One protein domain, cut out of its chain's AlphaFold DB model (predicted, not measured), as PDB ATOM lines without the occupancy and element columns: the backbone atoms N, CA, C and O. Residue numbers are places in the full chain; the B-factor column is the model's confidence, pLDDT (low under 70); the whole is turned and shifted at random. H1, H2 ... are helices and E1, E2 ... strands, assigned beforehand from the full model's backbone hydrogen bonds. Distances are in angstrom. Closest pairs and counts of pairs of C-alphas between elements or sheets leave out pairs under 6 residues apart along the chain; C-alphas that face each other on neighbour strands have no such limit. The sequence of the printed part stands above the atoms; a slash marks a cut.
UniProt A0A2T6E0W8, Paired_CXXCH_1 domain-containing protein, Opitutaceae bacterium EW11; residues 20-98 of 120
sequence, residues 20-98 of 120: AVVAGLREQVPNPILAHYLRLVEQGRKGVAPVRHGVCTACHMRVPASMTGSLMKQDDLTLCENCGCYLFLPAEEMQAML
ATOM      1  N   ALA A  20     138.212 156.222 141.313       80.75
ATOM      2  CA  ALA A  20     137.888 157.632 141.515       80.75
ATOM      3  C   ALA A  20     138.470 158.519 140.401       80.75
ATOM      4  O   ALA A  20     137.759 159.351 139.836       80.75
ATOM      5  N   VAL A  21     139.731 158.289 140.015       84.25
ATOM      6  CA  VAL A  21     140.368 159.011 138.897       84.25
ATOM      7  C   VAL A  21     139.636 158.748 137.578       84.25
ATOM      8  O   VAL A  21     139.348 159.676 136.826       84.25
ATOM      9  N   VAL A  22     139.282 157.491 137.299       83.38
ATOM     10  CA  VAL A  22     138.543 157.121 136.084       83.38
ATOM     11  C   VAL A  22     137.154 157.760 136.054       83.38
ATOM     12  O   VAL A  22     136.725 158.193 134.986       83.38
ATOM     13  N   ALA A  23     136.452 157.839 137.187       83.38
ATOM     14  CA  ALA A  23     135.153 158.506 137.265       83.38
ATOM     15  C   ALA A  23     135.265 159.996 136.904       83.38
ATOM     16  O   ALA A  23     134.562 160.447 136.003       83.38
ATOM     17  N   GLY A  24     136.221 160.717 137.499       86.62
ATOM     18  CA  GLY A  24     136.440 162.137 137.193       86.62
ATOM     19  C   GLY A  24     136.875 162.400 135.746       86.62
ATOM     20  O   GLY A  24     136.511 163.414 135.157       86.62
ATOM     21  N   LEU A  25     137.617 161.474 135.127       85.56
ATOM     22  CA  LEU A  25     137.982 161.579 133.709       85.56
ATOM     23  C   LEU A  25     136.789 161.341 132.775       85.56
ATOM     24  O   LEU A  25     136.716 161.957 131.715       85.56
ATOM     25  N   ARG A  26     135.845 160.468 133.145       86.19
ATOM     26  CA  ARG A  26     134.651 160.192 132.326       86.19
ATOM     27  C   ARG A  26     133.725 161.398 132.223       86.19
ATOM     28  O   ARG A  26     133.131 161.585 131.170       86.19
ATOM     29  N   GLU A  27     133.642 162.214 133.267       87.38
ATOM     30  CA  GLU A  27     132.827 163.438 133.278       87.38
ATOM     31  C   GLU A  27     133.343 164.507 132.304       87.38
ATOM     32  O   GLU A  27     132.571 165.321 131.805       87.38
ATOM     33  N   GLN A  28     134.640 164.482 131.987       90.00
ATOM     34  CA  GLN A  28     135.265 165.417 131.048       90.00
ATOM     35  C   GLN A  28     135.081 165.000 129.583       90.00
ATOM     36  O   GLN A  28     135.299 165.803 128.675       90.00
ATOM     37  N   VAL A  29     134.701 163.742 129.328       88.19
ATOM     38  CA  VAL A  29     134.546 163.206 127.974       88.19
ATOM     39  C   VAL A  29     133.082 163.317 127.547       88.19
ATOM     40  O   VAL A  29     132.201 162.824 128.250       88.19
ATOM     41  N   PRO A  30     132.785 163.881 126.363       90.00
ATOM     42  CA  PRO A  30     131.420 163.932 125.861       90.00
ATOM     43  C   PRO A  30     130.773 162.542 125.789       90.00
ATOM     44  O   PRO A  30     131.336 161.599 125.219       90.00
ATOM     45  N   ASN A  31     129.537 162.443 126.285       89.06
ATOM     46  CA  ASN A  31     128.733 161.218 126.294       89.06
ATOM     47  C   ASN A  31     128.747 160.397 124.986       89.06
ATOM     48  O   ASN A  31     128.905 159.178 125.084       89.06
ATOM     49  N   PRO A  32     128.616 160.971 123.768       89.88
ATOM     50  CA  PRO A  32     128.616 160.158 122.546       89.88
ATOM     51  C   PRO A  32     129.942 159.415 122.311       89.88
ATOM     52  O   PRO A  32     129.936 158.271 121.853       89.88
ATOM     53  N   ILE A  33     131.070 160.035 122.664       90.75
ATOM     54  CA  ILE A  33     132.409 159.445 122.528       90.75
ATOM     55  C   ILE A  33     132.594 158.352 123.579       90.75
ATOM     56  O   ILE A  33     133.017 157.235 123.268       90.75
ATOM     57  N   LEU A  34     132.211 158.652 124.822       91.31
ATOM     58  CA  LEU A  34     132.319 157.710 125.927       91.31
ATOM     59  C   LEU A  34     131.465 156.458 125.688       91.31
ATOM     60  O   LEU A  34     131.951 155.344 125.871       91.31
ATOM     61  N   ALA A  35     130.227 156.616 125.216       91.62
ATOM     62  CA  ALA A  35     129.348 155.495 124.893       91.62
ATOM     63  C   ALA A  35     129.950 154.583 123.810       91.62
ATOM     64  O   ALA A  35     129.839 153.358 123.889       91.62
ATOM     65  N   HIS A  36     130.619 155.161 122.806       91.56
ATOM     66  CA  HIS A  36     131.308 154.381 121.784       91.56
ATOM     67  C   HIS A  36     132.504 153.610 122.356       91.56
ATOM     68  O   HIS A  36     132.645 152.412 122.105       91.56
ATOM     69  N   TYR A  37     133.331 154.279 123.160       91.38
ATOM     70  CA  TYR A  37     134.465 153.665 123.843       91.38
ATOM     71  C   TYR A  37     134.031 152.499 124.744       91.38
ATOM     72  O   TYR A  37     134.592 151.408 124.652       91.38
ATOM     73  N   LEU A  38     133.007 152.700 125.579       90.31
ATOM     74  CA  LEU A  38     132.519 151.678 126.506       90.31
ATOM     75  C   LEU A  38     131.995 150.445 125.766       90.31
ATOM     76  O   LEU A  38     132.359 149.333 126.135       90.31
ATOM     77  N   ARG A  39     131.266 150.632 124.660       91.69
ATOM     78  CA  ARG A  39     130.800 149.522 123.817       91.69
ATOM     79  C   ARG A  39     131.952 148.649 123.311       91.69
ATOM     80  O   ARG A  39     131.837 147.428 123.272       91.69
ATOM     81  N   LEU A  40     133.074 149.256 122.919       90.06
ATOM     82  CA  LEU A  40     134.264 148.512 122.486       90.06
ATOM     83  C   LEU A  40     134.907 147.748 123.649       90.06
ATOM     84  O   LEU A  40     135.321 146.601 123.479       90.06
ATOM     85  N   VAL A  41     134.969 148.368 124.828       87.69
ATOM     86  CA  VAL A  41     135.531 147.751 126.037       87.69
ATOM     87  C   VAL A  41     134.680 146.571 126.510       87.69
ATOM     88  O   VAL A  41     135.233 145.534 126.871       87.69
ATOM     89  N   GLU A  42     133.353 146.684 126.454       89.06
ATOM     90  CA  GLU A  42     132.411 145.595 126.754       89.06
ATOM     91  C   GLU A  42     132.608 144.395 125.821       89.06
ATOM     92  O   GLU A  42     132.545 143.249 126.260       89.06
ATOM     93  N   GLN A  43     132.949 144.645 124.554       87.25
ATOM     94  CA  GLN A  43     133.312 143.610 123.578       87.25
ATOM     95  C   GLN A  43     134.708 142.998 123.818       87.25
ATOM     96  O   GLN A  43     135.148 142.150 123.042       87.25
ATOM     97  N   GLY A  44     135.442 143.436 124.848       85.50
ATOM     98  CA  GLY A  44     136.813 142.997 125.123       85.50
ATOM     99  C   GLY A  44     137.849 143.563 124.148       85.50
ATOM    100  O   GLY A  44     138.957 143.034 124.045       85.50
ATOM    101  N   ARG A  45     137.503 144.623 123.413       86.44
ATOM    102  CA  ARG A  45     138.359 145.251 122.401       86.44
ATOM    103  C   ARG A  45     139.004 146.510 122.974       86.44
ATOM    104  O   ARG A  45     138.510 147.123 123.917       86.44
ATOM    105  N   LYS A  46     140.127 146.921 122.386       87.50
ATOM    106  CA  LYS A  46     140.779 148.187 122.748       87.50
ATOM    107  C   LYS A  46     139.918 149.350 122.247       87.50
ATOM    108  O   LYS A  46     139.626 149.418 121.055       87.50
ATOM    109  N   GLY A  47     139.536 150.262 123.140       87.62
ATOM    110  CA  GLY A  47     138.761 151.452 122.769       87.62
ATOM    111  C   GLY A  47     139.585 152.526 122.046       87.62
ATOM    112  O   GLY A  47     139.043 153.266 121.231       87.62
ATOM    113  N   VAL A  48     140.897 152.568 122.291       91.25
ATOM    114  CA  VAL A  48     141.849 153.503 121.672       91.25
ATOM    115  C   VAL A  48     143.083 152.728 121.211       91.25
ATOM    116  O   VAL A  48     143.538 151.817 121.909       91.25
ATOM    117  N   ALA A  49     143.623 153.066 120.040       91.19
ATOM    118  CA  ALA A  49     144.781 152.402 119.460       91.19
ATOM    119  C   ALA A  49     145.730 153.404 118.779       91.19
ATOM    120  O   ALA A  49     145.275 154.211 117.967       91.19
ATOM    121  N   PRO A  50     147.049 153.339 119.040       91.25
ATOM    122  CA  PRO A  50     148.005 154.051 118.209       91.25
ATOM    123  C   PRO A  50     148.011 153.447 116.807       91.25
ATOM    124  O   PRO A  50     147.970 152.218 116.647       91.25
ATOM    125  N   VAL A  51     148.107 154.300 115.796       91.12
ATOM    126  CA  VAL A  51     148.553 153.858 114.475       91.12
ATOM    127  C   VAL A  51     150.063 153.701 114.551       91.12
ATOM    128  O   VAL A  51     150.729 154.590 115.078       91.12
ATOM    129  N   ARG A  52     150.568 152.545 114.103       89.31
ATOM    130  CA  ARG A  52     151.997 152.283 113.979       89.31
ATOM    131  C   ARG A  52     152.390 151.874 112.565       89.31
ATOM    132  O   ARG A  52     151.819 150.920 112.047       89.31
ATOM    133  N   HIS A  53     153.309 152.586 111.915       86.94
ATOM    134  CA  HIS A  53     153.693 152.354 110.505       86.94
ATOM    135  C   HIS A  53     152.495 152.278 109.528       86.94
ATOM    136  O   HIS A  53     152.488 151.492 108.578       86.94
ATOM    137  N   GLY A  54     151.445 153.071 109.772       87.75
ATOM    138  CA  GLY A  54     150.204 153.021 108.989       87.75
ATOM    139  C   GLY A  54     149.323 151.792 109.267       87.75
ATOM    140  O   GLY A  54     148.460 151.459 108.455       87.75
ATOM    141  N   VAL A  55     149.525 151.100 110.390       91.94
ATOM    142  CA  VAL A  55     148.744 149.932 110.827       91.94
ATOM    143  C   VAL A  55     148.032 150.236 112.142       91.94
ATOM    144  O   VAL A  55     148.613 150.791 113.071       91.94
ATOM    145  N   CYS A  56     146.762 149.849 112.250       92.81
ATOM    146  CA  CYS A  56     146.015 149.948 113.500       92.81
ATOM    147  C   CYS A  56     146.474 148.863 114.485       92.81
ATOM    148  O   CYS A  56     146.307 147.677 114.221       92.81
ATOM    149  N   THR A  57     146.980 149.232 115.662       91.88
ATOM    150  CA  THR A  57     147.496 148.270 116.667       91.88
ATOM    151  C   THR A  57     146.418 147.515 117.465       91.88
ATOM    152  O   THR A  57     146.727 146.737 118.376       91.88
ATOM    153  N   ALA A  58     145.136 147.741 117.160       91.31
ATOM    154  CA  ALA A  58     144.034 146.968 117.731       91.31
ATOM    155  C   ALA A  58     143.578 145.825 116.818       91.31
ATOM    156  O   ALA A  58     143.427 144.706 117.297       91.31
ATOM    157  N   CYS A  59     143.358 146.083 115.525       92.00
ATOM    158  CA  CYS A  59     142.924 145.056 114.566       92.00
ATOM    159  C   CYS A  59     144.012 144.603 113.590       92.00
ATOM    160  O   CYS A  59     143.770 143.690 112.812       92.00
ATOM    161  N   HIS A  60     145.189 145.227 113.620       92.62
ATOM    162  CA  HIS A  60     146.335 144.934 112.754       92.62
ATOM    163  C   HIS A  60     146.063 145.105 111.252       92.62
ATOM    164  O   HIS A  60     146.848 144.652 110.423       92.62
ATOM    165  N   MET A  61     144.982 145.799 110.888       92.81
ATOM    166  CA  MET A  61     144.707 146.186 109.506       92.81
ATOM    167  C   MET A  61     145.384 147.504 109.151       92.81
ATOM    168  O   MET A  61     145.596 148.376 110.001       92.81
ATOM    169  N   ARG A  62     145.719 147.636 107.867       91.81
ATOM    170  CA  ARG A  62     146.337 148.840 107.319       91.81
ATOM    171  C   ARG A  62     145.318 149.973 107.294       91.81
ATOM    172  O   ARG A  62     144.193 149.792 106.838       91.81
ATOM    173  N   VAL A  63     145.721 151.130 107.801       91.69
ATOM    174  CA  VAL A  63     144.891 152.331 107.824       91.69
ATOM    175  C   VAL A  63     145.008 153.027 106.461       91.69
ATOM    176  O   VAL A  63     146.127 153.196 105.966       91.69
ATOM    177  N   PRO A  64     143.888 153.428 105.836       88.94
ATOM    178  CA  PRO A  64     143.901 154.218 104.612       88.94
ATOM    179  C   PRO A  64     144.756 155.488 104.723       88.94
ATOM    180  O   PRO A  64     144.834 156.139 105.773       88.94
ATOM    181  N   ALA A  65     145.382 155.880 103.611       86.62
ATOM    182  CA  ALA A  65     146.214 157.083 103.555       86.62
ATOM    183  C   ALA A  65     145.409 158.365 103.831       86.62
ATOM    184  O   ALA A  65     145.924 159.275 104.476       86.62
ATOM    185  N   SER A  66     144.141 158.410 103.405       85.94
ATOM    186  CA  SER A  66     143.206 159.509 103.686       85.94
ATOM    187  C   SER A  66     143.060 159.753 105.187       85.94
ATOM    188  O   SER A  66     143.259 160.867 105.660       85.94
ATOM    189  N   MET A  67     142.798 158.688 105.943       86.00
ATOM    190  CA  MET A  67     142.660 158.745 107.394       86.00
ATOM    191  C   MET A  67     143.972 159.125 108.067       86.00
ATOM    192  O   MET A  67     143.986 159.964 108.959       86.00
ATOM    193  N   THR A  68     145.087 158.549 107.614       84.12
ATOM    194  CA  THR A  68     146.413 158.883 108.151       84.12
ATOM    195  C   THR A  68     146.735 160.368 107.946       84.12
ATOM    196  O   THR A  68     147.274 161.005 108.845       84.12
ATOM    197  N   GLY A  69     146.333 160.949 106.809       84.31
ATOM    198  CA  GLY A  69     146.437 162.385 106.554       84.31
ATOM    199  C   GLY A  69     145.586 163.239 107.499       84.31
ATOM    200  O   GLY A  69     146.062 164.270 107.966       84.31
ATOM    201  N   SER A  70     144.366 162.811 107.835       84.94
ATOM    202  CA  SER A  70     143.539 163.487 108.850       84.94
ATOM    203  C   SER A  70     144.152 163.391 110.250       84.94
ATOM    204  O   SER A  70     144.199 164.384 110.972       84.94
ATOM    205  N   LEU A  71     144.710 162.229 110.610       85.50
ATOM    206  CA  LEU A  71     145.419 162.040 111.880       85.50
ATOM    207  C   LEU A  71     146.634 162.963 112.023       85.50
ATOM    208  O   LEU A  71     146.929 163.403 113.130       85.50
ATOM    209  N   MET A  72     147.338 163.250 110.925       81.88
ATOM    210  CA  MET A  72     148.478 164.172 110.931       81.88
ATOM    211  C   MET A  72     148.076 165.613 111.232       81.88
ATOM    212  O   MET A  72     148.853 166.341 111.840       81.88
ATOM    213  N   LYS A  73     146.883 166.031 110.801       81.94
ATOM    214  CA  LYS A  73     146.384 167.382 111.073       81.94
ATOM    215  C   LYS A  73     145.889 167.545 112.508       81.94
ATOM    216  O   LYS A  73     145.872 168.658 113.009       81.94
ATOM    217  N   GLN A  74     145.544 166.437 113.172       76.69
ATOM    218  CA  GLN A  74     145.025 166.411 114.545       76.69
ATOM    219  C   GLN A  74     143.757 167.266 114.738       76.69
ATOM    220  O   GLN A  74     143.475 167.693 115.853       76.69
ATOM    221  N   ASP A  75     142.992 167.488 113.663       75.44
ATOM    222  CA  ASP A  75     141.793 168.333 113.683       75.44
ATOM    223  C   ASP A  75     140.599 167.626 114.351       75.44
ATOM    224  O   ASP A  75     139.825 168.264 115.057       75.44
ATOM    225  N   ASP A  76     140.470 166.304 114.164       82.94
ATOM    226  CA  ASP A  76     139.290 165.528 114.566       82.94
ATOM    227  C   ASP A  76     139.618 164.131 115.120       82.94
ATOM    228  O   ASP A  76     140.626 163.495 114.788       82.94
ATOM    229  N   LEU A  77     138.687 163.600 115.921       87.12
ATOM    230  CA  LEU A  77     138.717 162.216 116.395       87.12
ATOM    231  C   LEU A  77     138.403 161.247 115.253       87.12
ATOM    232  O   LEU A  77     137.255 161.073 114.848       87.12
ATOM    233  N   THR A  78     139.433 160.560 114.771       90.00
ATOM    234  CA  THR A  78     139.291 159.588 113.686       90.00
ATOM    235  C   THR A  78     139.091 158.173 114.233       90.00
ATOM    236  O   THR A  78     139.835 157.705 115.098       90.00
ATOM    237  N   LEU A  79     138.096 157.462 113.699       91.62
ATOM    238  CA  LEU A  79     137.794 156.065 114.021       91.62
ATOM    239  C   LEU A  79     138.339 155.150 112.936       91.62
ATOM    240  O   LEU A  79     138.152 155.432 111.761       91.62
ATOM    241  N   CYS A  80     138.942 154.023 113.300       91.75
ATOM    242  CA  CYS A  80     139.333 153.009 112.324       91.75
ATOM    243  C   CYS A  80     138.110 152.397 111.621       91.75
ATOM    244  O   CYS A  80     137.236 151.854 112.290       91.75
ATOM    245  N   GLU A  81     138.108 152.360 110.290       91.12
ATOM    246  CA  GLU A  81     137.014 151.782 109.488       91.12
ATOM    247  C   GLU A  81     136.806 150.276 109.722       91.12
ATOM    248  O   GLU A  81     135.704 149.768 109.546       91.12
ATOM    249  N   ASN A  82     137.846 149.555 110.162       92.19
ATOM    250  CA  ASN A  82     137.770 148.113 110.399       92.19
ATOM    251  C   ASN A  82     137.399 147.750 111.848       92.19
ATOM    252  O   ASN A  82     136.582 146.861 112.077       92.19
ATOM    253  N   CYS A  83     138.017 148.390 112.856       90.81
ATOM    254  CA  CYS A  83     137.713 148.073 114.261       90.81
ATOM    255  C   CYS A  83     136.658 148.981 114.898       90.81
ATOM    256  O   CYS A  83     136.055 148.580 115.891       90.81
ATOM    257  N   GLY A  84     136.483 150.200 114.398       91.25
ATOM    258  CA  GLY A  84     135.775 151.271 115.096       91.25
ATOM    259  C   GLY A  84     136.552 151.865 116.272       91.25
ATOM    260  O   GLY A  84     136.035 152.716 116.966       91.25
ATOM    261  N   CYS A  85     137.788 151.451 116.536       92.19
ATOM    262  CA  CYS A  85     138.565 151.990 117.646       92.19
ATOM    263  C   CYS A  85     139.129 153.388 117.335       92.19
ATOM    264  O   CYS A  85     139.471 153.672 116.181       92.19
ATOM    265  N   TYR A  86     139.218 154.256 118.352       92.69
ATOM    266  CA  TYR A  86     139.760 155.610 118.203       92.69
ATOM    267  C   TYR A  86     141.249 155.548 117.888       92.69
ATOM    268  O   TYR A  86     142.013 154.888 118.597       92.69
ATOM    269  N   LEU A  87     141.656 156.234 116.826       91.56
ATOM    270  CA  LEU A  87     143.033 156.253 116.372       91.56
ATOM    271  C   LEU A  87     143.730 157.533 116.821       91.56
ATOM    272  O   LEU A  87     143.170 158.622 116.727       91.56
ATOM    273  N   PHE A  88     144.979 157.398 117.252       90.75
ATOM    274  CA  PHE A  88     145.861 158.539 117.467       90.75
ATOM    275  C   PHE A  88     147.219 158.287 116.824       90.75
ATOM    276  O   PHE A  88     147.664 157.138 116.712       90.75
ATOM    277  N   LEU A  89     147.868 159.372 116.402       88.00
ATOM    278  CA  LEU A  89     149.232 159.323 115.905       88.00
ATOM    279  C   LEU A  89     150.195 159.682 117.048       88.00
ATOM    280  O   LEU A  89     150.156 160.800 117.561       88.00
ATOM    281  N   PRO A  90     151.034 158.743 117.492       83.88
ATOM    282  CA  PRO A  90     152.064 159.015 118.485       83.88
ATOM    283  C   PRO A  90     153.144 159.954 117.931       83.88
ATOM    284  O   PRO A  90     153.451 159.933 116.738       83.88
ATOM    285  N   ALA A  91     153.737 160.769 118.806       74.94
ATOM    286  CA  ALA A  91     154.667 161.832 118.418       74.94
ATOM    287  C   ALA A  91     155.878 161.315 117.622       74.94
ATOM    288  O   ALA A  91     156.314 161.966 116.671       74.94
ATOM    289  N   GLU A  92     156.382 160.124 117.955       69.62
ATOM    290  CA  GLU A  92     157.511 159.511 117.245       69.62
ATOM    291  C   GLU A  92     157.162 159.192 115.786       69.62
ATOM    292  O   GLU A  92     157.998 159.312 114.892       69.62
ATOM    293  N   GLU A  93     155.912 158.815 115.521       68.56
ATOM    294  CA  GLU A  93     155.463 158.511 114.164       68.56
ATOM    295  C   GLU A  93     155.115 159.739 113.363       68.56
ATOM    296  O   GLU A  93     155.412 159.785 112.170       68.56
ATOM    297  N   MET A  94     154.573 160.758 114.025       62.41
ATOM    298  CA  MET A  94     154.412 162.068 113.411       62.41
ATOM    299  C   MET A  94     155.755 162.550 112.838       62.41
ATOM    300  O   MET A  94     155.832 162.957 111.682       62.41
ATOM    301  N   GLN A  95     156.836 162.402 113.613       60.75
ATOM    302  CA  GLN A  95     158.202 162.774 113.227       60.75
ATOM    303  C   GLN A  95     158.806 161.871 112.146       60.75
ATOM    304  O   GLN A  95     159.531 162.356 111.280       60.75
ATOM    305  N   ALA A  96     158.505 160.572 112.164       61.38
ATOM    306  CA  ALA A  96     158.993 159.634 111.154       61.38
ATOM    307  C   ALA A  96     158.304 159.806 109.787       61.38
ATOM    308  O   ALA A  96     158.906 159.498 108.758       61.38
ATOM    309  N   MET A  97     157.053 160.278 109.774       59.53
ATOM    310  CA  MET A  97     156.253 160.452 108.558       59.53
ATOM    311  C   MET A  97     156.288 161.878 107.992       59.53
ATOM    312  O   MET A  97     155.874 162.083 106.849       59.53
ATOM    313  N   LEU A  98     156.812 162.853 108.744       59.81
ATOM    314  CA  LEU A  98     157.213 164.142 108.189       59.81
ATOM    315  C   LEU A  98     158.203 163.884 107.040       59.81
ATOM    316  O   LEU A  98     159.201 163.183 107.239       59.81
TER     317      LEU A  98
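AT A GLANCE: This is residues 20 to 98 of the 120 residues of the protein "Paired_CXXCH_1 domain-containing protein" of Opitutaceae bacterium EW11 (UniProt A0A2T6E0W8). Two short strands side by side, E1 and E2, form the middle of a loop-rich body, with H3 over E2, H4 at one end and H2 at the other. Beyond H2, H1 makes a steep corner with it, and residues 20 to 25 of H1 stick out. The printed part has 79 residues with four named helices and two named strands, in the order H1, H2, E1, H3, E2, H4; E1 and E2 are a parallel sheet, and the class is mostly helix. The whole is compact, with a radius of gyration of the C-alphas of 13.2 A, yet elongated in outline, spanning 38 by 23 by 18 A.

IN THESE COORDINATES: H1, residues 20 to 28, begins with C-alpha 20 at (137.888, 157.632, 141.515) and is 13.3 A from first to last C-alpha. H2, residues 31 to 42, is the longest helix, at 16.1 A. E1, residues 48 to 52, measures 12.8 A and begins with C-alpha 48 at (141.849, 153.503, 121.672). H3 follows at residues 65 to 73, 12.8 A long. E2, residues 86 to 88, measures 6.8 A. H4, residues 91 to 97, measures 10.1 A and ends with C-alpha 97 at (156.253, 160.452, 108.558).

HOW THE PARTS SIT: H1 and H2 are close but not clearly touching, the closest C-alphas being those of Arg 26 and Leu 34, 7.2 A apart; they run opposite ways at a steep tilt of 45 degrees. The closest C-alphas of H2 and E1 are those of Tyr 37 and Val 48, 7.7 A apart. E1 and E2 are parallel neighbours at 42 degrees, with N 49 and O 86 at 2.8 A and N 51 and O 88 at 3.0 A, within hydrogen-bond range. E1, H3 and E2 form a strand-helix-strand unit, two parallel neighbour strands with a helix between them along the chain, and its crossover is right-handed. The closest C-alphas of H3 and E2 are those of Leu 71 and Phe 88, 6.6 A apart. H3 and H4 are close but not clearly touching, with the C-alphas of Met 72 and Met 94 closest at 6.8 A, and run opposite ways at a steep tilt of 50 degrees. H1 is apart from E1, H3, E2 and H4. In H2, H3 and H4 every O i to N i+4 pair is within hydrogen-bond range; in H1, 4 of 5 are.

THE WHOLE: The two C-alphas farthest apart, those of Ala 20 and Leu 98, are 39.1 A apart. The printed part has no cut. The links from E1 to H3 and from H3 to E2 are long, with 12 residues each. Mean pLDDT of the printed part is 85.9, and residues 92 to 98 are under 70.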